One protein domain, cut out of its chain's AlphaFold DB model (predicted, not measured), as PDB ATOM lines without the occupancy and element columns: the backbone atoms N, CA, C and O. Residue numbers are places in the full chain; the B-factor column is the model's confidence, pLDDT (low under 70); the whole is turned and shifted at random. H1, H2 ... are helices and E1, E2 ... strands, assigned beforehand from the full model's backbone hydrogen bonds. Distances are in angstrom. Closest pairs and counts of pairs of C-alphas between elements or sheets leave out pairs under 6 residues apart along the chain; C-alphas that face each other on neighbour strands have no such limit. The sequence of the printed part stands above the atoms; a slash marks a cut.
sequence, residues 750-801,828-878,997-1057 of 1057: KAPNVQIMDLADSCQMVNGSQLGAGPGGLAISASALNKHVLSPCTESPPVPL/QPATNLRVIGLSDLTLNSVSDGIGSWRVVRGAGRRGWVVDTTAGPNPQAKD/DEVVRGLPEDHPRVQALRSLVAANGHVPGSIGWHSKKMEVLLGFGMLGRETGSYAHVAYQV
ATOM      1  N   LYS A 750     -36.994 -23.814 -21.997       95.00
ATOM      2  CA  LYS A 750     -35.583 -23.651 -21.625       95.00
ATOM      3  C   LYS A 750     -35.094 -22.216 -21.829       95.00
ATOM      4  O   LYS A 750     -34.342 -21.737 -20.988       95.00
ATOM      5  N   ALA A 751     -35.488 -21.527 -22.903       95.62
ATOM      6  CA  ALA A 751     -34.868 -20.259 -23.321       95.62
ATOM      7  C   ALA A 751     -35.859 -19.115 -23.678       95.62
ATOM      8  O   ALA A 751     -35.752 -18.525 -24.759       95.62
ATOM      9  N   PRO A 752     -36.800 -18.731 -22.786       94.38
ATOM     10  CA  PRO A 752     -37.868 -17.767 -23.102       94.38
ATOM     11  C   PRO A 752     -37.399 -16.335 -23.385       94.38
ATOM     12  O   PRO A 752     -38.147 -15.551 -23.971       94.38
ATOM     13  N   ASN A 753     -36.172 -15.973 -23.005       92.81
ATOM     14  CA  ASN A 753     -35.636 -14.625 -23.215       92.81
ATOM     15  C   ASN A 753     -34.902 -14.441 -24.552       92.81
ATOM     16  O   ASN A 753     -34.491 -13.323 -24.860       92.81
ATOM     17  N   VAL A 754     -34.823 -15.483 -25.392       93.38
ATOM     18  CA  VAL A 754     -34.236 -15.386 -26.735       93.38
ATOM     19  C   VAL A 754     -35.017 -14.365 -27.558       93.38
ATOM     20  O   VAL A 754     -36.194 -14.546 -27.862       93.38
ATOM     21  N   GLN A 755     -34.343 -13.276 -27.920       90.81
ATOM     22  CA  GLN A 755     -34.899 -12.162 -28.681       90.81
ATOM     23  C   GLN A 755     -34.664 -12.345 -30.185       90.81
ATOM     24  O   GLN A 755     -35.478 -11.895 -31.003       90.81
ATOM     25  N   ILE A 756     -33.542 -12.979 -30.539       89.31
ATOM     26  CA  ILE A 756     -33.042 -13.155 -31.904       89.31
ATOM     27  C   ILE A 756     -32.524 -14.584 -32.076       89.31
ATOM     28  O   ILE A 756     -31.912 -15.145 -31.171       89.31
ATOM     29  N   MET A 757     -32.785 -15.174 -33.239       92.38
ATOM     30  CA  MET A 757     -32.365 -16.533 -33.577       92.38
ATOM     31  C   MET A 757     -31.941 -16.609 -35.051       92.38
ATOM     32  O   MET A 757     -32.570 -15.961 -35.886       92.38
ATOM     33  N   ASP A 758     -30.924 -17.398 -35.401       90.44
ATOM     34  CA  ASP A 758     -30.567 -17.717 -36.794       90.44
ATOM     35  C   ASP A 758     -30.897 -19.180 -37.116       90.44
ATOM     36  O   ASP A 758     -30.425 -20.095 -36.444       90.44
ATOM     37  N   LEU A 759     -31.714 -19.379 -38.153       91.00
ATOM     38  CA  LEU A 759     -32.120 -20.671 -38.715       91.00
ATOM     39  C   LEU A 759     -31.796 -20.751 -40.220       91.00
ATOM     40  O   LEU A 759     -32.434 -21.505 -40.960       91.00
ATOM     41  N   ALA A 760     -30.822 -19.969 -40.705       85.50
ATOM     42  CA  ALA A 760     -30.316 -20.095 -42.069       85.50
ATOM     43  C   ALA A 760     -29.952 -21.557 -42.394       85.50
ATOM     44  O   ALA A 760     -29.265 -22.227 -41.621       85.50
ATOM     45  N   ASP A 761     -30.465 -22.060 -43.520       84.81
ATOM     46  CA  ASP A 761     -30.222 -23.413 -44.046       84.81
ATOM     47  C   ASP A 761     -30.385 -24.546 -43.011       84.81
ATOM     48  O   ASP A 761     -29.625 -25.512 -42.956       84.81
ATOM     49  N   SER A 762     -31.419 -24.398 -42.176       87.44
ATOM     50  CA  SER A 762     -31.806 -25.320 -41.103       87.44
ATOM     51  C   SER A 762     -33.269 -25.749 -41.244       87.44
ATOM     52  O   SER A 762     -34.013 -25.178 -42.041       87.44
ATOM     53  N   CYS A 763     -33.688 -26.770 -40.490       86.69
ATOM     54  CA  CYS A 763     -35.065 -27.294 -40.502       86.69
ATOM     55  C   CYS A 763     -35.598 -27.681 -41.896       86.69
ATOM     56  O   CYS A 763     -36.759 -27.435 -42.229       86.69
ATOM     57  N   GLN A 764     -34.737 -28.285 -42.719       74.56
ATOM     58  CA  GLN A 764     -35.052 -28.681 -44.097       74.56
ATOM     59  C   GLN A 764     -35.671 -30.088 -44.192       74.56
ATOM     60  O   GLN A 764     -36.172 -30.467 -45.251       74.56
ATOM     61  N   MET A 765     -35.655 -30.863 -43.102       63.75
ATOM     62  CA  MET A 765     -36.256 -32.197 -43.024       63.75
ATOM     63  C   MET A 765     -37.571 -32.192 -42.235       63.75
ATOM     64  O   MET A 765     -37.703 -31.520 -41.214       63.75
ATOM     65  N   VAL A 766     -38.536 -33.001 -42.681       50.25
ATOM     66  CA  VAL A 766     -39.791 -33.267 -41.961       50.25
ATOM     67  C   VAL A 766     -40.020 -34.777 -41.957       50.25
ATOM     68  O   VAL A 766     -40.025 -35.404 -43.009       50.25
ATOM     69  N   ASN A 767     -40.209 -35.368 -40.774       44.75
ATOM     70  CA  ASN A 767     -40.487 -36.801 -40.585       44.75
ATOM     71  C   ASN A 767     -39.472 -37.759 -41.258       44.75
ATOM     72  O   ASN A 767     -39.840 -38.841 -41.712       44.75
ATOM     73  N   GLY A 768     -38.194 -37.370 -41.332       46.09
ATOM     74  CA  GLY A 768     -37.106 -38.220 -41.834       46.09
ATOM     75  C   GLY A 768     -37.032 -38.394 -43.358       46.09
ATOM     76  O   GLY A 768     -36.082 -39.005 -43.841       46.09
ATOM     77  N   SER A 769     -37.969 -37.836 -44.131       46.06
ATOM     78  CA  SER A 769     -37.903 -37.805 -45.595       46.06
ATOM     79  C   SER A 769     -37.465 -36.431 -46.117       46.06
ATOM     80  O   SER A 769     -37.687 -35.393 -45.489       46.06
ATOM     81  N   GLN A 770     -36.818 -36.416 -47.287       44.88
ATOM     82  CA  GLN A 770     -36.601 -35.177 -48.038       44.88
ATOM     83  C   GLN A 770     -37.941 -34.654 -48.575       44.88
ATOM     84  O   GLN A 770     -38.791 -35.435 -49.011       44.88
ATOM     85  N   LEU A 771     -38.125 -33.331 -48.564       46.34
ATOM     86  CA  LEU A 771     -39.356 -32.680 -49.016       46.34
ATOM     87  C   LEU A 771     -39.640 -32.957 -50.501       46.34
ATOM     88  O   LEU A 771     -38.907 -32.526 -51.393       46.34
ATOM     89  N   GLY A 772     -40.764 -33.618 -50.770       36.50
ATOM     90  CA  GLY A 772     -41.264 -33.828 -52.124       36.50
ATOM     91  C   GLY A 772     -41.959 -32.591 -52.703       36.50
ATOM     92  O   GLY A 772     -42.935 -32.102 -52.143       36.50
ATOM     93  N   ALA A 773     -41.503 -32.153 -53.879       40.12
ATOM     94  CA  ALA A 773     -42.289 -31.414 -54.878       40.12
ATOM     95  C   ALA A 773     -42.983 -30.093 -54.454       40.12
ATOM     96  O   ALA A 773     -44.084 -29.789 -54.910       40.12
ATOM     97  N   GLY A 774     -42.292 -29.241 -53.691       43.53
ATOM     98  CA  GLY A 774     -42.422 -27.781 -53.844       43.53
ATOM     99  C   GLY A 774     -41.290 -27.237 -54.737       43.53
ATOM    100  O   GLY A 774     -40.239 -27.879 -54.798       43.53
ATOM    101  N   PRO A 775     -41.434 -26.074 -55.408       38.31
ATOM    102  CA  PRO A 775     -40.375 -25.478 -56.232       38.31
ATOM    103  C   PRO A 775     -39.240 -24.900 -55.362       38.31
ATOM    104  O   PRO A 775     -39.113 -23.692 -55.188       38.31
ATOM    105  N   GLY A 776     -38.428 -25.786 -54.781       49.06
ATOM    106  CA  GLY A 776     -37.274 -25.447 -53.945       49.06
ATOM    107  C   GLY A 776     -36.811 -26.582 -53.029       49.06
ATOM    108  O   GLY A 776     -35.613 -26.737 -52.838       49.06
ATOM    109  N   GLY A 777     -37.732 -27.383 -52.472       52.53
ATOM    110  CA  GLY A 777     -37.439 -28.594 -51.675       52.53
ATOM    111  C   GLY A 777     -36.615 -28.424 -50.381       52.53
ATOM    112  O   GLY A 777     -36.420 -29.397 -49.666       52.53
ATOM    113  N   LEU A 778     -36.122 -27.219 -50.080       61.69
ATOM    114  CA  LEU A 778     -35.119 -26.937 -49.037       61.69
ATOM    115  C   LEU A 778     -35.476 -25.685 -48.206       61.69
ATOM    116  O   LEU A 778     -34.605 -25.037 -47.629       61.69
ATOM    117  N   ALA A 779     -36.754 -25.300 -48.198       71.88
ATOM    118  CA  ALA A 779     -37.245 -24.048 -47.629       71.88
ATOM    119  C   ALA A 779     -38.308 -24.297 -46.551       71.88
ATOM    120  O   ALA A 779     -39.223 -25.101 -46.751       71.88
ATOM    121  N   ILE A 780     -38.226 -23.567 -45.436       84.94
ATOM    122  CA  ILE A 780     -39.251 -23.604 -44.386       84.94
ATOM    123  C   ILE A 780     -40.515 -22.895 -44.894       84.94
ATOM    124  O   ILE A 780     -40.456 -21.749 -45.342       84.94
ATOM    125  N   SER A 781     -41.677 -23.544 -44.785       86.12
ATOM    126  CA  SER A 781     -42.949 -22.927 -45.168       86.12
ATOM    127  C   SER A 781     -43.467 -21.956 -44.101       86.12
ATOM    128  O   SER A 781     -43.376 -22.212 -42.896       86.12
ATOM    129  N   ALA A 782     -44.089 -20.857 -44.539       86.81
ATOM    130  CA  ALA A 782     -44.675 -19.851 -43.649       86.81
ATOM    131  C   ALA A 782     -45.701 -20.442 -42.659       86.81
ATOM    132  O   ALA A 782     -45.767 -20.030 -41.502       86.81
ATOM    133  N   SER A 783     -46.478 -21.444 -43.088       87.56
ATOM    134  CA  SER A 783     -47.466 -22.118 -42.241       87.56
ATOM    135  C   SER A 783     -46.827 -22.999 -41.164       87.56
ATOM    136  O   SER A 783     -47.313 -23.005 -40.032       87.56
ATOM    137  N   ALA A 784     -45.726 -23.698 -41.467       88.62
ATOM    138  CA  ALA A 784     -44.982 -24.473 -40.474       88.62
ATOM    139  C   ALA A 784     -44.284 -23.556 -39.459       88.62
ATOM    140  O   ALA A 784     -44.410 -23.779 -38.255       88.62
ATOM    141  N   LEU A 785     -43.630 -22.487 -39.935       90.75
ATOM    142  CA  LEU A 785     -42.986 -21.479 -39.088       90.75
ATOM    143  C   LEU A 785     -43.991 -20.810 -38.137       90.75
ATOM    144  O   LEU A 785     -43.718 -20.688 -36.943       90.75
ATOM    145  N   ASN A 786     -45.178 -20.437 -38.636       93.12
ATOM    146  CA  ASN A 786     -46.214 -19.849 -37.791       93.12
ATOM    147  C   ASN A 786     -46.726 -20.832 -36.730       93.12
ATOM    148  O   ASN A 786     -46.764 -20.504 -35.549       93.12
ATOM    149  N   LYS A 787     -47.099 -22.046 -37.154       92.56
ATOM    150  CA  LYS A 787     -47.722 -23.063 -36.297       92.56
ATOM    151  C   LYS A 787     -46.797 -23.562 -35.185       92.56
ATOM    152  O   LYS A 787     -47.283 -23.885 -34.105       92.56
ATOM    153  N   HIS A 788     -45.501 -23.688 -35.463       93.12
ATOM    154  CA  HIS A 788     -44.555 -24.345 -34.557       93.12
ATOM    155  C   HIS A 788     -43.624 -23.383 -33.812       93.12
ATOM    156  O   HIS A 788     -43.133 -23.758 -32.752       93.12
ATOM    157  N   VAL A 789     -43.428 -22.152 -34.303       94.44
ATOM    158  CA  VAL A 789     -42.594 -21.143 -33.628       94.44
ATOM    159  C   VAL A 789     -43.392 -19.877 -33.314       94.44
ATOM    160  O   VAL A 789     -43.591 -19.579 -32.141       94.44
ATOM    161  N   LEU A 790     -43.875 -19.133 -34.318       94.69
ATOM    162  CA  LEU A 790     -44.343 -17.754 -34.087       94.69
ATOM    163  C   LEU A 790     -45.584 -17.678 -33.188       94.69
ATOM    164  O   LEU A 790     -45.535 -16.990 -32.170       94.69
ATOM    165  N   SER A 791     -46.659 -18.397 -33.513       92.88
ATOM    166  CA  SER A 791     -47.879 -18.425 -32.694       92.88
ATOM    167  C   SER A 791     -47.611 -18.924 -31.260       92.88
ATOM    168  O   SER A 791     -47.792 -18.139 -30.328       92.88
ATOM    169  N   PRO A 792     -47.076 -20.147 -31.034       92.75
ATOM    170  CA  PRO A 792     -46.903 -20.677 -29.678       92.75
ATOM    171  C   PRO A 792     -45.860 -19.938 -28.828       92.75
ATOM    172  O   PRO A 792     -45.902 -20.061 -27.606       92.75
ATOM    173  N   CYS A 793     -44.924 -19.196 -29.433       93.94
ATOM    174  CA  CYS A 793     -43.925 -18.428 -28.685       93.94
ATOM    175  C   CYS A 793     -44.319 -16.955 -28.480       93.94
ATOM    176  O   CYS A 793     -43.955 -16.370 -27.466       93.94
ATOM    177  N   THR A 794     -45.010 -16.320 -29.435       93.81
ATOM    178  CA  THR A 794     -45.050 -14.840 -29.516       93.81
ATOM    179  C   THR A 794     -46.443 -14.215 -29.469       93.81
ATOM    180  O   THR A 794     -46.547 -12.997 -29.310       93.81
ATOM    181  N   GLU A 795     -47.507 -15.019 -29.507       89.38
ATOM    182  CA  GLU A 795     -48.876 -14.567 -29.240       89.38
ATOM    183  C   GLU A 795     -49.196 -14.643 -27.734       89.38
ATOM    184  O   GLU A 795     -48.810 -15.587 -27.043       89.38
ATOM    185  N   SER A 796     -49.912 -13.645 -27.204       83.44
ATOM    186  CA  SER A 796     -50.434 -13.677 -25.828       83.44
ATOM    187  C   SER A 796     -51.629 -14.637 -25.720       83.44
ATOM    188  O   SER A 796     -52.555 -14.526 -26.529       83.44
ATOM    189  N   PRO A 797     -51.693 -15.509 -24.694       80.94
ATOM    190  CA  PRO A 797     -52.884 -16.308 -24.417       80.94
ATOM    191  C   PRO A 797     -54.144 -15.437 -24.230       80.94
ATOM    192  O   PRO A 797     -54.074 -14.384 -23.588       80.94
ATOM    193  N   PRO A 798     -55.317 -15.851 -24.744       82.25
ATOM    194  CA  PRO A 798     -56.537 -15.061 -24.628       82.25
ATOM    195  C   PRO A 798     -57.006 -14.969 -23.169       82.25
ATOM    196  O   PRO A 798     -57.187 -15.981 -22.493       82.25
ATOM    197  N   VAL A 799     -57.265 -13.746 -22.696       84.38
ATOM    198  CA  VAL A 799     -57.852 -13.497 -21.369       84.38
ATOM    199  C   VAL A 799     -59.218 -14.202 -21.276       84.38
ATOM    200  O   VAL A 799     -60.046 -13.993 -22.167       84.38
ATOM    201  N   PRO A 800     -59.511 -14.995 -20.227       87.31
ATOM    202  CA  PRO A 800     -60.812 -15.649 -20.068       87.31
ATOM    203  C   PRO A 800     -61.973 -14.645 -20.064       87.31
ATOM    204  O   PRO A 800     -61.866 -13.588 -19.446       87.31
ATOM    205  N   LEU A 801     -63.103 -14.976 -20.702       85.50
ATOM    206  CA  LEU A 801     -64.225 -14.037 -20.888       85.50
ATOM    207  C   LEU A 801     -64.752 -13.443 -19.568       85.50
ATOM    208  O   LEU A 801     -65.046 -12.252 -19.515       85.50
ATOM    209  N   GLN A 828     -48.805 -12.513 -20.830       82.69
ATOM    210  CA  GLN A 828     -47.696 -12.174 -21.716       82.69
ATOM    211  C   GLN A 828     -47.478 -13.290 -22.759       82.69
ATOM    212  O   GLN A 828     -47.909 -14.427 -22.536       82.69
ATOM    213  N   PRO A 829     -46.836 -12.985 -23.900       89.75
ATOM    214  CA  PRO A 829     -46.338 -13.999 -24.829       89.75
ATOM    215  C   PRO A 829     -45.401 -14.986 -24.129       89.75
ATOM    216  O   PRO A 829     -44.744 -14.619 -23.159       89.75
ATOM    217  N   ALA A 830     -45.290 -16.213 -24.638       91.19
ATOM    218  CA  ALA A 830     -44.453 -17.241 -24.018       91.19
ATOM    219  C   ALA A 830     -42.934 -17.005 -24.174       91.19
ATOM    220  O   ALA A 830     -42.161 -17.629 -23.455       91.19
ATOM    221  N   THR A 831     -42.493 -16.127 -25.087       94.69
ATOM    222  CA  THR A 831     -41.081 -15.750 -25.279       94.69
ATOM    223  C   THR A 831     -40.902 -14.303 -25.768       94.69
ATOM    224  O   THR A 831     -41.816 -13.666 -26.310       94.69
ATOM    225  N   ASN A 832     -39.673 -13.793 -25.648       93.75
ATOM    226  CA  ASN A 832     -39.236 -12.480 -26.133       93.75
ATOM    227  C   ASN A 832     -38.815 -12.447 -27.626       93.75
ATOM    228  O   ASN A 832     -38.345 -11.414 -28.113       93.75
ATOM    229  N   LEU A 833     -39.015 -13.531 -28.389       95.38
ATOM    230  CA  LEU A 833     -38.538 -13.651 -29.776       95.38
ATOM    231  C   LEU A 833     -39.152 -12.580 -30.695       95.38
ATOM    232  O   LEU A 833     -40.375 -12.494 -30.819       95.38
ATOM    233  N   ARG A 834     -38.319 -11.779 -31.373       93.25
ATOM    234  CA  ARG A 834     -38.760 -10.719 -32.309       93.25
ATOM    235  C   ARG A 834     -38.064 -10.715 -33.676       93.25
ATOM    236  O   ARG A 834     -38.531 -10.015 -34.574       93.25
ATOM    237  N   VAL A 835     -36.973 -11.468 -33.850       92.81
ATOM    238  CA  VAL A 835     -36.257 -11.594 -35.133       92.81
ATOM    239  C   VAL A 835     -35.805 -13.037 -35.371       92.81
ATOM    240  O   VAL A 835     -35.238 -13.658 -34.478       92.81
ATOM    241  N   ILE A 836     -36.000 -13.541 -36.594       93.56
ATOM    242  CA  ILE A 836     -35.443 -14.820 -37.060       93.56
ATOM    243  C   ILE A 836     -34.633 -14.586 -38.344       93.56
ATOM    244  O   ILE A 836     -35.179 -14.092 -39.331       93.56
ATOM    245  N   GLY A 837     -33.345 -14.931 -38.351       91.19
ATOM    246  CA  GLY A 837     -32.511 -15.027 -39.555       91.19
ATOM    247  C   GLY A 837     -32.840 -16.289 -40.351       91.19
ATOM    248  O   GLY A 837     -33.006 -17.356 -39.766       91.19
ATOM    249  N   LEU A 838     -32.987 -16.160 -41.672       88.31
ATOM    250  CA  LEU A 838     -33.337 -17.260 -42.581       88.31
ATOM    251  C   LEU A 838     -32.581 -17.103 -43.906       88.31
ATOM    252  O   LEU A 838     -32.257 -15.986 -44.317       88.31
ATOM    253  N   SER A 839     -32.332 -18.213 -44.605       85.25
ATOM    254  CA  SER A 839     -31.707 -18.188 -45.932       85.25
ATOM    255  C   SER A 839     -32.690 -17.737 -47.022       85.25
ATOM    256  O   SER A 839     -33.909 -17.858 -46.879       85.25
ATOM    257  N   ASP A 840     -32.164 -17.199 -48.127       83.25
ATOM    258  CA  ASP A 840     -32.953 -16.530 -49.177       83.25
ATOM    259  C   ASP A 840     -34.067 -17.414 -49.769       83.25
ATOM    260  O   ASP A 840     -35.180 -16.937 -49.992       83.25
ATOM    261  N   LEU A 841     -33.809 -18.721 -49.921       81.31
ATOM    262  CA  LEU A 841     -34.799 -19.717 -50.351       81.31
ATOM    263  C   LEU A 841     -36.009 -19.777 -49.407       81.31
ATOM    264  O   LEU A 841     -37.152 -19.812 -49.860       81.31
ATOM    265  N   THR A 842     -35.767 -19.736 -48.097       84.19
ATOM    266  CA  THR A 842     -36.828 -19.702 -47.087       84.19
ATOM    267  C   THR A 842     -37.528 -18.344 -47.063       84.19
ATOM    268  O   THR A 842     -38.755 -18.296 -47.038       84.19
ATOM    269  N   LEU A 843     -36.794 -17.231 -47.164       87.69
ATOM    270  CA  LEU A 843     -37.390 -15.889 -47.240       87.69
ATOM    271  C   LEU A 843     -38.316 -15.727 -48.460       87.69
ATOM    272  O   LEU A 843     -39.284 -14.969 -48.400       87.69
ATOM    273  N   ASN A 844     -38.064 -16.462 -49.551       85.31
ATOM    274  CA  ASN A 844     -38.959 -16.543 -50.710       85.31
ATOM    275  C   ASN A 844     -40.274 -17.282 -50.400       85.31
ATOM    276  O   ASN A 844     -41.305 -16.913 -50.952       85.31
ATOM    277  N   SER A 845     -40.280 -18.258 -49.483       82.12
ATOM    278  CA  SER A 845     -41.503 -18.952 -49.039       82.12
ATOM    279  C   SER A 845     -42.305 -18.197 -47.964       82.12
ATOM    280  O   SER A 845     -43.399 -18.642 -47.606       82.12
ATOM    281  N   VAL A 846     -41.776 -17.092 -47.427       83.31
ATOM    282  CA  VAL A 846     -42.410 -16.256 -46.383       83.31
ATOM    283  C   VAL A 846     -42.554 -14.796 -46.862       83.31
ATOM    284  O   VAL A 846     -42.663 -13.879 -46.053       83.31
ATOM    285  N   SER A 847     -42.550 -14.565 -48.184       77.62
ATOM    286  CA  SER A 847     -42.466 -13.240 -48.830       77.62
ATOM    287  C   SER A 847     -43.417 -12.190 -48.252       77.62
ATOM    288  O   SER A 847     -43.008 -11.056 -47.998       77.62
ATOM    289  N   ASP A 848     -44.663 -12.586 -48.015       78.38
ATOM    290  CA  ASP A 848     -45.772 -11.688 -47.683       78.38
ATOM    291  C   ASP A 848     -45.840 -11.389 -46.168       78.38
ATOM    292  O   ASP A 848     -46.551 -10.483 -45.722       78.38
ATOM    293  N   GLY A 849     -45.053 -12.116 -45.367       84.81
ATOM    294  CA  GLY A 849     -45.055 -12.049 -43.908       84.81
ATOM    295  C   GLY A 849     -46.155 -12.878 -43.235       84.81
ATOM    296  O   GLY A 849     -46.908 -13.611 -43.872       84.81
ATOM    297  N   ILE A 850     -46.214 -12.788 -41.904       90.81
ATOM    298  CA  ILE A 850     -47.115 -13.565 -41.039       90.81
ATOM    299  C   ILE A 850     -47.611 -12.641 -39.914       90.81
ATOM    300  O   ILE A 850     -46.825 -12.226 -39.069       90.81
ATOM    301  N   GLY A 851     -48.895 -12.270 -39.881       89.12
ATOM    302  CA  GLY A 851     -49.430 -11.384 -38.829       89.12
ATOM    303  C   GLY A 851     -48.751 -10.003 -38.815       89.12
ATOM    304  O   GLY A 851     -48.873  -9.250 -39.786       89.12
ATOM    305  N   SER A 852     -48.007  -9.675 -37.751       92.19
ATOM    306  CA  SER A 852     -47.134  -8.486 -37.645       92.19
ATOM    307  C   SER A 852     -45.723  -8.678 -38.232       92.19
ATOM    308  O   SER A 852     -45.009  -7.698 -38.479       92.19
ATOM    309  N   TRP A 853     -45.314  -9.925 -38.476       95.38
ATOM    310  CA  TRP A 853     -43.977 -10.292 -38.930       95.38
ATOM    311  C   TRP A 853     -43.801 -10.036 -40.425       95.38
ATOM    312  O   TRP A 853     -44.652 -10.423 -41.230       95.38
ATOM    313  N   ARG A 854     -42.702  -9.399 -40.830       94.69
ATOM    314  CA  ARG A 854     -42.389  -9.104 -42.239       94.69
ATOM    315  C   ARG A 854     -40.960  -9.497 -42.586       94.69
ATOM    316  O   ARG A 854     -40.077  -9.474 -41.732       94.69
ATOM    317  N   VAL A 855     -40.743  -9.826 -43.856       93.38
ATOM    318  CA  VAL A 855     -39.418 -10.112 -44.410       93.38
ATOM    319  C   VAL A 855     -38.645  -8.808 -44.627       93.38
ATOM    320  O   VAL A 855     -39.091  -7.918 -45.348       93.38
ATOM    321  N   VAL A 856     -37.459  -8.712 -44.029       90.94
ATOM    322  CA  VAL A 856     -36.479  -7.638 -44.238       90.94
ATOM    323  C   VAL A 856     -35.272  -8.237 -44.956       90.94
ATOM    324  O   VAL A 856     -34.538  -9.036 -44.375       90.94
ATOM    325  N   ARG A 857     -35.049  -7.859 -46.221       88.06
ATOM    326  CA  ARG A 857     -33.909  -8.338 -47.026       88.06
ATOM    327  C   ARG A 857     -32.797  -7.304 -47.093       88.06
ATOM    328  O   ARG A 857     -33.036  -6.152 -47.461       88.06
ATOM    329  N   GLY A 858     -31.581  -7.738 -46.785       80.75
ATOM    330  CA  GLY A 858     -30.364  -6.952 -46.930       80.75
ATOM    331  C   GLY A 858     -29.567  -7.307 -48.177       80.75
ATOM    332  O   GLY A 858     -29.763  -8.350 -48.798       80.75
ATOM    333  N   ALA A 859     -28.612  -6.440 -48.506       70.38
ATOM    334  CA  ALA A 859     -27.679  -6.689 -49.598       70.38
ATOM    335  C   ALA A 859     -26.924  -8.021 -49.394       70.38
ATOM    336  O   ALA A 859     -26.457  -8.295 -48.286       70.38
ATOM    337  N   GLY A 860     -26.796  -8.814 -50.466       64.81
ATOM    338  CA  GLY A 860     -26.088 -10.102 -50.472       64.81
ATOM    339  C   GLY A 860     -26.894 -11.285 -49.914       64.81
ATOM    340  O   GLY A 860     -26.419 -11.975 -49.023       64.81
ATOM    341  N   ARG A 861     -28.130 -11.505 -50.395       69.81
ATOM    342  CA  ARG A 861     -29.026 -12.649 -50.062       69.81
ATOM    343  C   ARG A 861     -29.370 -12.876 -48.573       69.81
ATOM    344  O   ARG A 861     -30.154 -13.763 -48.257       69.81
ATOM    345  N   ARG A 862     -28.826 -12.083 -47.651       73.56
ATOM    346  CA  ARG A 862     -29.148 -12.127 -46.219       73.56
ATOM    347  C   ARG A 862     -30.524 -11.513 -45.949       73.56
ATOM    348  O   ARG A 862     -30.895 -10.505 -46.556       73.56
ATOM    349  N   GLY A 863     -31.238 -12.030 -44.961       84.62
ATOM    350  CA  GLY A 863     -32.447 -11.381 -44.476       84.62
ATOM    351  C   GLY A 863     -33.013 -12.027 -43.224       84.62
ATOM    352  O   GLY A 863     -32.497 -13.022 -42.717       84.62
ATOM    353  N   TRP A 864     -34.079 -11.412 -42.727       90.44
ATOM    354  CA  TRP A 864     -34.720 -11.782 -41.476       90.44
ATOM    355  C   TRP A 864     -36.234 -11.680 -41.599       90.44
ATOM    356  O   TRP A 864     -36.749 -10.871 -42.371       90.44
ATOM    357  N   VAL A 865     -36.945 -12.448 -40.785       93.38
ATOM    358  CA  VAL A 865     -38.364 -12.246 -40.496       93.38
ATOM    359  C   VAL A 865     -38.442 -11.504 -39.160       93.38
ATOM    360  O   VAL A 865     -37.919 -11.982 -38.154       93.38
ATOM    361  N   VAL A 866     -39.027 -10.306 -39.166       94.12
ATOM    362  CA  VAL A 866     -39.013  -9.349 -38.043       94.12
ATOM    363  C   VAL A 866     -40.438  -8.998 -37.634       94.12
ATOM    364  O   VAL A 866     -41.224  -8.586 -38.490       94.12
ATOM    365  N   ASP A 867     -40.767  -9.096 -36.345       95.44
ATOM    366  CA  ASP A 867     -42.008  -8.543 -35.787       95.44
ATOM    367  C   ASP A 867     -41.960  -7.012 -35.876       95.44
ATOM    368  O   ASP A 867     -41.306  -6.336 -35.078       95.44
ATOM    369  N   THR A 868     -42.647  -6.446 -36.871       95.19
ATOM    370  CA  THR A 868     -42.614  -4.995 -37.121       95.19
ATOM    371  C   THR A 868     -43.297  -4.175 -36.028       95.19
ATOM    372  O   THR A 868     -43.144  -2.956 -36.015       95.19
ATOM    373  N   THR A 869     -44.012  -4.828 -35.104       94.69
ATOM    374  CA  THR A 869     -44.733  -4.201 -33.987       94.69
ATOM    375  C   THR A 869     -44.050  -4.390 -32.631       94.69
ATOM    376  O   THR A 869     -44.605  -3.963 -31.619       94.69
ATOM    377  N   ALA A 870     -42.858  -5.000 -32.586       92.75
ATOM    378  CA  ALA A 870     -42.144  -5.279 -31.342       92.75
ATOM    379  C   ALA A 870     -40.759  -4.628 -31.249       92.75
ATOM    380  O   ALA A 870     -40.076  -4.367 -32.246       92.75
ATOM    381  N   GLY A 871     -40.301  -4.397 -30.018       88.88
ATOM    382  CA  GLY A 871     -38.976  -3.848 -29.743       88.88
ATOM    383  C   GLY A 871     -38.570  -3.880 -28.272       88.88
ATOM    384  O   GLY A 871     -39.420  -4.111 -27.411       88.88
ATOM    385  N   PRO A 872     -37.283  -3.626 -27.979       84.50
ATOM    386  CA  PRO A 872     -36.726  -3.720 -26.636       84.50
ATOM    387  C   PRO A 872     -37.442  -2.774 -25.668       84.50
ATOM    388  O   PRO A 872     -37.643  -1.595 -25.979       84.50
ATOM    389  N   ASN A 873     -37.814  -3.292 -24.496       83.88
ATOM    390  CA  ASN A 873     -38.463  -2.521 -23.446       83.88
ATOM    391  C   ASN A 873     -37.488  -1.453 -22.894       83.88
ATOM    392  O   ASN A 873     -36.405  -1.800 -22.411       83.88
ATOM    393  N   PRO A 874     -37.857  -0.158 -22.921       76.50
ATOM    394  CA  PRO A 874     -37.072   0.924 -22.330       76.50
ATOM    395  C   PRO A 874     -36.737   0.783 -20.840       76.50
ATOM    396  O   PRO A 874     -35.793   1.424 -20.382       76.50
ATOM    397  N   GLN A 875     -37.533   0.015 -20.088       74.88
ATOM    398  CA  GLN A 875     -37.498  -0.093 -18.624       74.88
ATOM    399  C   GLN A 875     -36.948  -1.429 -18.100       74.88
ATOM    400  O   GLN A 875     -36.915  -1.626 -16.883       74.88
ATOM    401  N   ALA A 876     -36.504  -2.326 -18.988       75.62
ATOM    402  CA  ALA A 876     -35.841  -3.572 -18.606       75.62
ATOM    403  C   ALA A 876     -34.609  -3.322 -17.702       75.62
ATOM    404  O   ALA A 876     -34.106  -2.196 -17.601       75.62
ATOM    405  N   LYS A 877     -34.120  -4.370 -17.023       65.62
ATOM    406  CA  LYS A 877     -32.968  -4.312 -16.103       65.62
ATOM    407  C   LYS A 877     -32.066  -5.538 -16.257       65.62
ATOM    408  O   LYS A 877     -32.542  -6.628 -16.546       65.62
ATOM    409  N   ASP A 878     -30.763  -5.320 -16.072       56.16
ATOM    410  CA  ASP A 878     -29.730  -6.351 -16.031       56.16
ATOM    411  C   ASP A 878     -29.675  -6.570 -14.534       56.16
ATOM    412  O   ASP A 878     -29.113  -5.761 -13.797       56.16
ATOM    413  N   ASP A 997     -39.519  -8.911 -18.761       85.94
ATOM    414  CA  ASP A 997     -40.115  -7.756 -19.443       85.94
ATOM    415  C   ASP A 997     -39.079  -7.004 -20.312       85.94
ATOM    416  O   ASP A 997     -38.715  -5.855 -20.061       85.94
ATOM    417  N   GLU A 998     -38.539  -7.700 -21.316       84.88
ATOM    418  CA  GLU A 998     -37.477  -7.225 -22.208       84.88
ATOM    419  C   GLU A 998     -37.998  -6.770 -23.582       84.88
ATOM    420  O   GLU A 998     -37.285  -6.048 -24.285       84.88
ATOM    421  N   VAL A 999     -39.221  -7.144 -23.984       88.62
ATOM    422  CA  VAL A 999     -39.800  -6.807 -25.299       88.62
ATOM    423  C   VAL A 999     -41.248  -6.334 -25.190       88.62
ATOM    424  O   VAL A 999     -42.155  -7.083 -24.841       88.62
ATOM    425  N   VAL A1000     -41.480  -5.089 -25.610       89.56
ATOM    426  CA  VAL A1000     -42.824  -4.543 -25.843       89.56
ATOM    427  C   VAL A1000     -43.293  -4.991 -27.228       89.56
ATOM    428  O   VAL A1000     -42.555  -4.814 -28.201       89.56
ATOM    429  N   ARG A1001     -44.510  -5.538 -27.330       90.69
ATOM    430  CA  ARG A1001     -45.186  -5.910 -28.591       90.69
ATOM    431  C   ARG A1001     -46.422  -5.042 -28.841       90.69
ATOM    432  O   ARG A1001     -46.897  -4.367 -27.931       90.69
ATOM    433  N   GLY A1002     -46.967  -5.094 -30.058       90.88
ATOM    434  CA  GLY A1002     -48.217  -4.410 -30.405       90.88
ATOM    435  C   GLY A1002     -48.105  -2.883 -30.466       90.88
ATOM    436  O   GLY A1002     -49.084  -2.190 -30.199       90.88
ATOM    437  N   LEU A1003     -46.919  -2.352 -30.792       93.69
ATOM    438  CA  LEU A1003     -46.709  -0.913 -30.963       93.69
ATOM    439  C   LEU A1003     -47.654  -0.332 -32.046       93.69
ATOM    440  O   LEU A1003     -47.835  -0.977 -33.084       93.69
ATOM    441  N   PRO A1004     -48.224   0.875 -31.842       94.12
ATOM    442  CA  PRO A1004     -49.114   1.530 -32.808       94.12
ATOM    443  C   PRO A1004     -48.500   1.714 -34.204       94.12
ATOM    444  O   PRO A1004     -47.292   1.882 -34.341       94.12
ATOM    445  N   GLU A1005     -49.325   1.737 -35.255       92.31
ATOM    446  CA  GLU A1005     -48.836   1.857 -36.641       92.31
ATOM    447  C   GLU A1005     -48.110   3.180 -36.935       92.31
ATOM    448  O   GLU A1005     -47.218   3.228 -37.783       92.31
ATOM    449  N   ASP A1006     -48.490   4.243 -36.229       94.31
ATOM    450  CA  ASP A1006     -47.882   5.568 -36.274       94.31
ATOM    451  C   ASP A1006     -46.604   5.674 -35.425       94.31
ATOM    452  O   ASP A1006     -45.863   6.647 -35.566       94.31
ATOM    453  N   HIS A1007     -46.285   4.671 -34.600       95.44
ATOM    454  CA  HIS A1007     -45.093   4.679 -33.751       95.44
ATOM    455  C   HIS A1007     -43.801   4.682 -34.598       95.44
ATOM    456  O   HIS A1007     -43.675   3.861 -35.517       95.44
ATOM    457  N   PRO A1008     -42.797   5.540 -34.308       94.81
ATOM    458  CA  PRO A1008     -41.628   5.700 -35.179       94.81
ATOM    459  C   PRO A1008     -40.842   4.409 -35.443       94.81
ATOM    460  O   PRO A1008     -40.264   4.251 -36.520       94.81
ATOM    461  N   ARG A1009     -40.845   3.449 -34.504       93.50
ATOM    462  CA  ARG A1009     -40.220   2.134 -34.710       93.50
ATOM    463  C   ARG A1009     -40.935   1.313 -35.770       93.50
ATOM    464  O   ARG A1009     -40.272   0.736 -36.631       93.50
ATOM    465  N   VAL A1010     -42.263   1.286 -35.732       95.44
ATOM    466  CA  VAL A1010     -43.082   0.536 -36.689       95.44
ATOM    467  C   VAL A1010     -42.898   1.120 -38.091       95.44
ATOM    468  O   VAL A1010     -42.671   0.374 -39.044       95.44
ATOM    469  N   GLN A1011     -42.858   2.451 -38.214       95.31
ATOM    470  CA  GLN A1011     -42.539   3.142 -39.470       95.31
ATOM    471  C   GLN A1011     -41.120   2.821 -39.987       95.31
ATOM    472  O   GLN A1011     -40.939   2.520 -41.172       95.31
ATOM    473  N   ALA A1012     -40.106   2.845 -39.115       93.38
ATOM    474  CA  ALA A1012     -38.723   2.546 -39.490       93.38
ATOM    475  C   ALA A1012     -38.540   1.082 -39.932       93.38
ATOM    476  O   ALA A1012     -37.928   0.824 -40.968       93.38
ATOM    477  N   LEU A1013     -39.125   0.119 -39.210       93.56
ATOM    478  CA  LEU A1013     -39.103  -1.293 -39.600       93.56
ATOM    479  C   LEU A1013     -39.857  -1.526 -40.920       93.56
ATOM    480  O   LEU A1013     -39.338  -2.211 -41.799       93.56
ATOM    481  N   ARG A1014     -41.016  -0.882 -41.127       93.81
ATOM    482  CA  ARG A1014     -41.743  -0.917 -42.414       93.81
ATOM    483  C   ARG A1014     -40.931  -0.321 -43.569       93.81
ATOM    484  O   ARG A1014     -41.008  -0.832 -44.682       93.81
ATOM    485  N   SER A1015     -40.094   0.681 -43.308       93.25
ATOM    486  CA  SER A1015     -39.174   1.250 -44.304       93.25
ATOM    487  C   SER A1015     -38.044   0.277 -44.683       93.25
ATOM    488  O   SER A1015     -37.668   0.201 -45.851       93.25
ATOM    489  N   LEU A1016     -37.542  -0.528 -43.738       91.00
ATOM    490  CA  LEU A1016     -36.565  -1.592 -44.020       91.00
ATOM    491  C   LEU A1016     -37.182  -2.769 -44.797       91.00
ATOM    492  O   LEU A1016     -36.511  -3.348 -45.648       91.00
ATOM    493  N   VAL A1017     -38.462  -3.084 -44.571       91.50
ATOM    494  CA  VAL A1017     -39.231  -4.016 -45.421       91.50
ATOM    495  C   VAL A1017     -39.368  -3.447 -46.840       91.50
ATOM    496  O   VAL A1017     -39.012  -4.109 -47.814       91.50
ATOM    497  N   ALA A1018     -39.811  -2.191 -46.967       91.56
ATOM    498  CA  ALA A1018     -40.021  -1.519 -48.253       91.56
ATOM    499  C   ALA A1018     -38.735  -1.345 -49.087       91.56
ATOM    500  O   ALA A1018     -38.805  -1.273 -50.312       91.56
ATOM    501  N   ALA A1019     -37.558  -1.330 -48.452       87.62
ATOM    502  CA  ALA A1019     -36.267  -1.298 -49.140       87.62
ATOM    503  C   ALA A1019     -35.956  -2.577 -49.949       87.62
ATOM    504  O   ALA A1019     -35.052  -2.547 -50.782       87.62
ATOM    505  N   ASN A1020     -36.676  -3.687 -49.723       82.75
ATOM    506  CA  ASN A1020     -36.702  -4.894 -50.562       82.75
ATOM    507  C   ASN A1020     -35.332  -5.299 -51.161       82.75
ATOM    508  O   ASN A1020     -35.091  -5.165 -52.361       82.75
ATOM    509  N   GLY A1021     -34.399  -5.732 -50.306       79.50
ATOM    510  CA  GLY A1021     -33.046  -6.158 -50.697       79.50
ATOM    511  C   GLY A1021     -31.982  -5.060 -50.606       79.50
ATOM    512  O   GLY A1021     -30.798  -5.365 -50.484       79.50
ATOM    513  N   HIS A1022     -32.383  -3.787 -50.577       82.38
ATOM    514  CA  HIS A1022     -31.465  -2.646 -50.513       82.38
ATOM    515  C   HIS A1022     -31.086  -2.237 -49.076       82.38
ATOM    516  O   HIS A1022     -30.424  -1.216 -48.891       82.38
ATOM    517  N   VAL A1023     -31.460  -3.015 -48.044       83.06
ATOM    518  CA  VAL A1023     -31.054  -2.723 -46.656       83.06
ATOM    519  C   VAL A1023     -29.525  -2.860 -46.520       83.06
ATOM    520  O   VAL A1023     -28.979  -3.956 -46.733       83.06
ATOM    521  N   PRO A1024     -28.807  -1.772 -46.171       72.56
ATOM    522  CA  PRO A1024     -27.350  -1.715 -46.249       72.56
ATOM    523  C   PRO A1024     -26.675  -2.678 -45.270       72.56
ATOM    524  O   PRO A1024     -27.196  -2.965 -44.192       72.56
ATOM    525  N   GLY A1025     -25.468  -3.133 -45.626       63.91
ATOM    526  CA  GLY A1025     -24.672  -4.101 -44.855       63.91
ATOM    527  C   GLY A1025     -24.374  -3.716 -43.397       63.91
ATOM    528  O   GLY A1025     -24.032  -4.586 -42.605       63.91
ATOM    529  N   SER A1026     -24.530  -2.438 -43.039       61.25
ATOM    530  CA  SER A1026     -24.387  -1.895 -41.681       61.25
ATOM    531  C   SER A1026     -25.592  -2.138 -40.761       61.25
ATOM    532  O   SER A1026     -25.507  -1.847 -39.574       61.25
ATOM    533  N   ILE A1027     -26.715  -2.628 -41.291       70.31
ATOM    534  CA  ILE A1027     -27.906  -3.020 -40.524       70.31
ATOM    535  C   ILE A1027     -27.958  -4.551 -40.475       70.31
ATOM    536  O   ILE A1027     -27.809  -5.201 -41.515       70.31
ATOM    537  N   GLY A1028     -28.179  -5.132 -39.297       72.06
ATOM    538  CA  GLY A1028     -28.354  -6.573 -39.107       72.06
ATOM    539  C   GLY A1028     -28.560  -6.948 -37.640       72.06
ATOM    540  O   GLY A1028     -28.211  -6.169 -36.760       72.06
ATOM    541  N   TRP A1029     -29.151  -8.121 -37.400       76.75
ATOM    542  CA  TRP A1029     -29.692  -8.498 -36.085       76.75
ATOM    543  C   TRP A1029     -29.031  -9.706 -35.407       76.75
ATOM    544  O   TRP A1029     -28.941  -9.701 -34.192       76.75
ATOM    545  N   HIS A1030     -28.536 -10.708 -36.141       68.50
ATOM    546  CA  HIS A1030     -27.805 -11.847 -35.547       68.50
ATOM    547  C   HIS A1030     -26.294 -11.586 -35.573       68.50
ATOM    548  O   HIS A1030     -25.771 -11.170 -36.614       68.50
ATOM    549  N   SER A1031     -25.572 -11.779 -34.468       52.72
ATOM    550  CA  SER A1031     -24.215 -11.227 -34.322       52.72
ATOM    551  C   SER A1031     -23.042 -12.143 -34.730       52.72
ATOM    552  O   SER A1031     -22.210 -12.512 -33.910       52.72
ATOM    553  N   LYS A1032     -22.802 -12.313 -36.048       54.53
ATOM    554  CA  LYS A1032     -21.532 -12.883 -36.602       54.53
ATOM    555  C   LYS A1032     -20.271 -12.001 -36.395       54.53
ATOM    556  O   LYS A1032     -19.306 -12.049 -37.159       54.53
ATOM    557  N   LYS A1033     -20.291 -11.130 -35.390       51.97
ATOM    558  CA  LYS A1033     -19.142 -10.751 -34.563       51.97
ATOM    559  C   LYS A1033     -19.717 -10.508 -33.169       51.97
ATOM    560  O   LYS A1033     -20.472  -9.550 -32.988       51.97
ATOM    561  N   MET A1034     -19.328 -11.373 -32.236       47.69
ATOM    562  CA  MET A1034     -19.638 -11.293 -30.810       47.69
ATOM    563  C   MET A1034     -19.467  -9.868 -30.270       47.69
ATOM    564  O   MET A1034     -18.686  -9.067 -30.793       47.69
ATOM    565  N   GLU A1035     -20.189  -9.553 -29.201       48.22
ATOM    566  CA  GLU A1035     -20.150  -8.274 -28.493       48.22
ATOM    567  C   GLU A1035     -20.562  -7.006 -29.305       48.22
ATOM    568  O   GLU A1035     -20.822  -5.968 -28.690       48.22
ATOM    569  N   VAL A1036     -20.661  -7.025 -30.649       45.62
ATOM    570  CA  VAL A1036     -20.880  -5.812 -31.484       45.62
ATOM    571  C   VAL A1036     -22.224  -5.136 -31.238       45.62
ATOM    572  O   VAL A1036     -22.231  -3.951 -30.912       45.62
ATOM    573  N   LEU A1037     -23.338  -5.864 -31.367       39.88
ATOM    574  CA  LEU A1037     -24.683  -5.304 -31.148       39.88
ATOM    575  C   LEU A1037     -24.818  -4.744 -29.730       39.88
ATOM    576  O   LEU A1037     -25.270  -3.623 -29.523       39.88
ATOM    577  N   LEU A1038     -24.264  -5.497 -28.778       44.78
ATOM    578  CA  LEU A1038     -24.219  -5.198 -27.352       44.78
ATOM    579  C   LEU A1038     -23.493  -3.870 -27.029       44.78
ATOM    580  O   LEU A1038     -23.541  -3.417 -25.888       44.78
ATOM    581  N   GLY A1039     -22.805  -3.250 -27.996       45.50
ATOM    582  CA  GLY A1039     -22.002  -2.034 -27.828       45.50
ATOM    583  C   GLY A1039     -20.602  -2.289 -27.258       45.50
ATOM    584  O   GLY A1039     -19.817  -1.354 -27.098       45.50
ATOM    585  N   PHE A1040     -20.263  -3.550 -26.973       43.06
ATOM    586  CA  PHE A1040     -18.981  -3.950 -26.391       43.06
ATOM    587  C   PHE A1040     -17.950  -4.380 -27.437       43.06
ATOM    588  O   PHE A1040     -16.766  -4.432 -27.094       43.06
ATOM    589  N   GLY A1041     -18.379  -4.642 -28.678       50.94
ATOM    590  CA  GLY A1041     -17.614  -5.218 -29.790       50.94
ATOM    591  C   GLY A1041     -16.172  -4.756 -29.847       50.94
ATOM    592  O   GLY A1041     -15.933  -3.555 -29.740       50.94
ATOM    593  N   MET A1042     -15.228  -5.681 -30.056       55.03
ATOM    594  CA  MET A1042     -13.795  -5.398 -30.160       55.03
ATOM    595  C   MET A1042     -13.570  -4.154 -31.032       55.03
ATOM    596  O   MET A1042     -13.814  -4.149 -32.242       55.03
ATOM    597  N   LEU A1043     -13.263  -3.072 -30.310       53.72
ATOM    598  CA  LEU A1043     -13.096  -1.666 -30.689       53.72
ATOM    599  C   LEU A1043     -14.188  -0.993 -31.539       53.72
ATOM    600  O   LEU A1043     -14.014   0.143 -31.984       53.72
ATOM    601  N   GLY A1044     -15.363  -1.606 -31.658       49.19
ATOM    602  CA  GLY A1044     -16.520  -1.049 -32.352       49.19
ATOM    603  C   GLY A1044     -16.426  -1.175 -33.872       49.19
ATOM    604  O   GLY A1044     -16.691  -0.202 -34.583       49.19
ATOM    605  N   ARG A1045     -16.062  -2.370 -34.362       51.44
ATOM    606  CA  ARG A1045     -16.365  -2.817 -35.735       51.44
ATOM    607  C   ARG A1045     -17.884  -2.952 -35.905       51.44
ATOM    608  O   ARG A1045     -18.423  -4.043 -35.771       51.44
ATOM    609  N   GLU A1046     -18.554  -1.840 -36.207       45.81
ATOM    610  CA  GLU A1046     -19.993  -1.789 -36.541       45.81
ATOM    611  C   GLU A1046     -20.334  -2.751 -37.696       45.81
ATOM    612  O   GLU A1046     -21.372  -3.408 -37.696       45.81
ATOM    613  N   THR A1047     -19.413  -2.919 -38.648       45.31
ATOM    614  CA  THR A1047     -19.456  -3.996 -39.641       45.31
ATOM    615  C   THR A1047     -18.832  -5.277 -39.070       45.31
ATOM    616  O   THR A1047     -17.631  -5.515 -39.235       45.31
ATOM    617  N   GLY A1048     -19.646  -6.107 -38.411       38.56
ATOM    618  CA  GLY A1048     -19.314  -7.513 -38.134       38.56
ATOM    619  C   GLY A1048     -19.212  -8.355 -39.418       38.56
ATOM    620  O   GLY A1048     -19.325  -7.826 -40.526       38.56
ATOM    621  N   SER A1049     -19.068  -9.683 -39.306       39.22
ATOM    622  CA  SER A1049     -18.918 -10.579 -40.475       39.22
ATOM    623  C   SER A1049     -20.196 -10.751 -41.333       39.22
ATOM    624  O   SER A1049     -20.262 -11.624 -42.196       39.22
ATOM    625  N   TYR A1050     -21.195  -9.873 -41.157       36.47
ATOM    626  CA  TYR A1050     -22.444  -9.772 -41.930       36.47
ATOM    627  C   TYR A1050     -22.265  -9.835 -43.452       36.47
ATOM    628  O   TYR A1050     -23.169 -10.284 -44.150       36.47
ATOM    629  N   ALA A1051     -21.133  -9.349 -43.965       28.75
ATOM    630  CA  ALA A1051     -20.837  -9.342 -45.393       28.75
ATOM    631  C   ALA A1051     -20.197 -10.648 -45.897       28.75
ATOM    632  O   ALA A1051     -20.295 -10.940 -47.080       28.75
ATOM    633  N   HIS A1052     -19.525 -11.432 -45.048       32.91
ATOM    634  CA  HIS A1052     -18.681 -12.535 -45.524       32.91
ATOM    635  C   HIS A1052     -19.519 -13.703 -46.057       32.91
ATOM    636  O   HIS A1052     -19.341 -14.116 -47.197       32.91
ATOM    637  N   VAL A1053     -20.495 -14.178 -45.273       33.44
ATOM    638  CA  VAL A1053     -21.432 -15.236 -45.704       33.44
ATOM    639  C   VAL A1053     -22.323 -14.744 -46.856       33.44
ATOM    640  O   VAL A1053     -22.564 -15.474 -47.813       33.44
ATOM    641  N   ALA A1054     -22.711 -13.465 -46.826       33.09
ATOM    642  CA  ALA A1054     -23.508 -12.788 -47.854       33.09
ATOM    643  C   ALA A1054     -22.847 -12.709 -49.254       33.09
ATOM    644  O   ALA A1054     -23.515 -12.358 -50.230       33.09
ATOM    645  N   TYR A1055     -21.551 -13.035 -49.364       30.84
ATOM    646  CA  TYR A1055     -20.786 -13.062 -50.617       30.84
ATOM    647  C   TYR A1055     -20.018 -14.383 -50.848       30.84
ATOM    648  O   TYR A1055     -19.106 -14.409 -51.674       30.84
ATOM    649  N   GLN A1056     -20.351 -15.474 -50.142       30.34
ATOM    650  CA  GLN A1056     -19.651 -16.771 -50.257       30.34
ATOM    651  C   GLN A1056     -20.460 -17.920 -50.892       30.34
ATOM    652  O   GLN A1056     -20.077 -19.081 -50.742       30.34
ATOM    653  N   VAL A1057     -21.522 -17.604 -51.650       28.75
ATOM    654  CA  VAL A1057     -22.253 -18.554 -52.519       28.75
ATOM    655  C   VAL A1057     -22.526 -17.938 -53.891       28.75
ATOM    656  O   VAL A1057     -23.296 -16.952 -53.944       28.75
TER     657      VAL A1057
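This is residues 750 to 801, 828 to 878 and 997 to 1057 of the 1057 residues of an uncharacterized protein of Tilletiaria anomala (strain ATCC 24038 / CBS 436.72 / UBC 951) (UniProt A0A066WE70). Little regular structure is here: a small four-stranded sheet with H3 over one face and H2 over the other, H1 grazing it, and long loops around. Of 164 printed residues, 47 are in named elements, class mixed, in the order E1 H1 E2 H2 E3 E4 H3; the sheet, E1 E2 E4 E3, is mixed. It is compact, radius of gyration of the C-alphas 16.5 A, spans 52, 47 and 33 A.

Find C-alpha 756 at (-33.042, -13.155, -31.904), where E1, residues 756 to 758, begins. Next come H1, 782 to 794, 15.0 A; E2, 835 to 838; H2, 840 to 845; E3, 853 to 857; E4, 863 to 867; and H3, 1008 to 1018, 15.0 A, ending at (-40.021, -1.519, -48.253).

E1 and E2 are parallel, N 837 and O 757 at 2.8 A; E2 and E4 are antiparallel, N 865 and O 836 at 2.8 A. E3 and E4 form a hairpin, N 856 and O 864 at 2.8 A. E2, H2, E3 make a split strand-helix-strand unit, E4 between its strands, crossover right-handed. H3 is over E3, closest C-alphas Val 856 and Val 1017, 4.7 A. Each O i to N i+4 pair is within hydrogen-bond range in H3, 7 of 9 in H1, 1 of 2 in H2.

Cuts leave C-alphas 801 and 828 16.7 A apart, 878 and 997 11.0 A. E1 to H1 is a long link. In the model 48 printed residues are under pLDDT 70, among them 1030 to 1057.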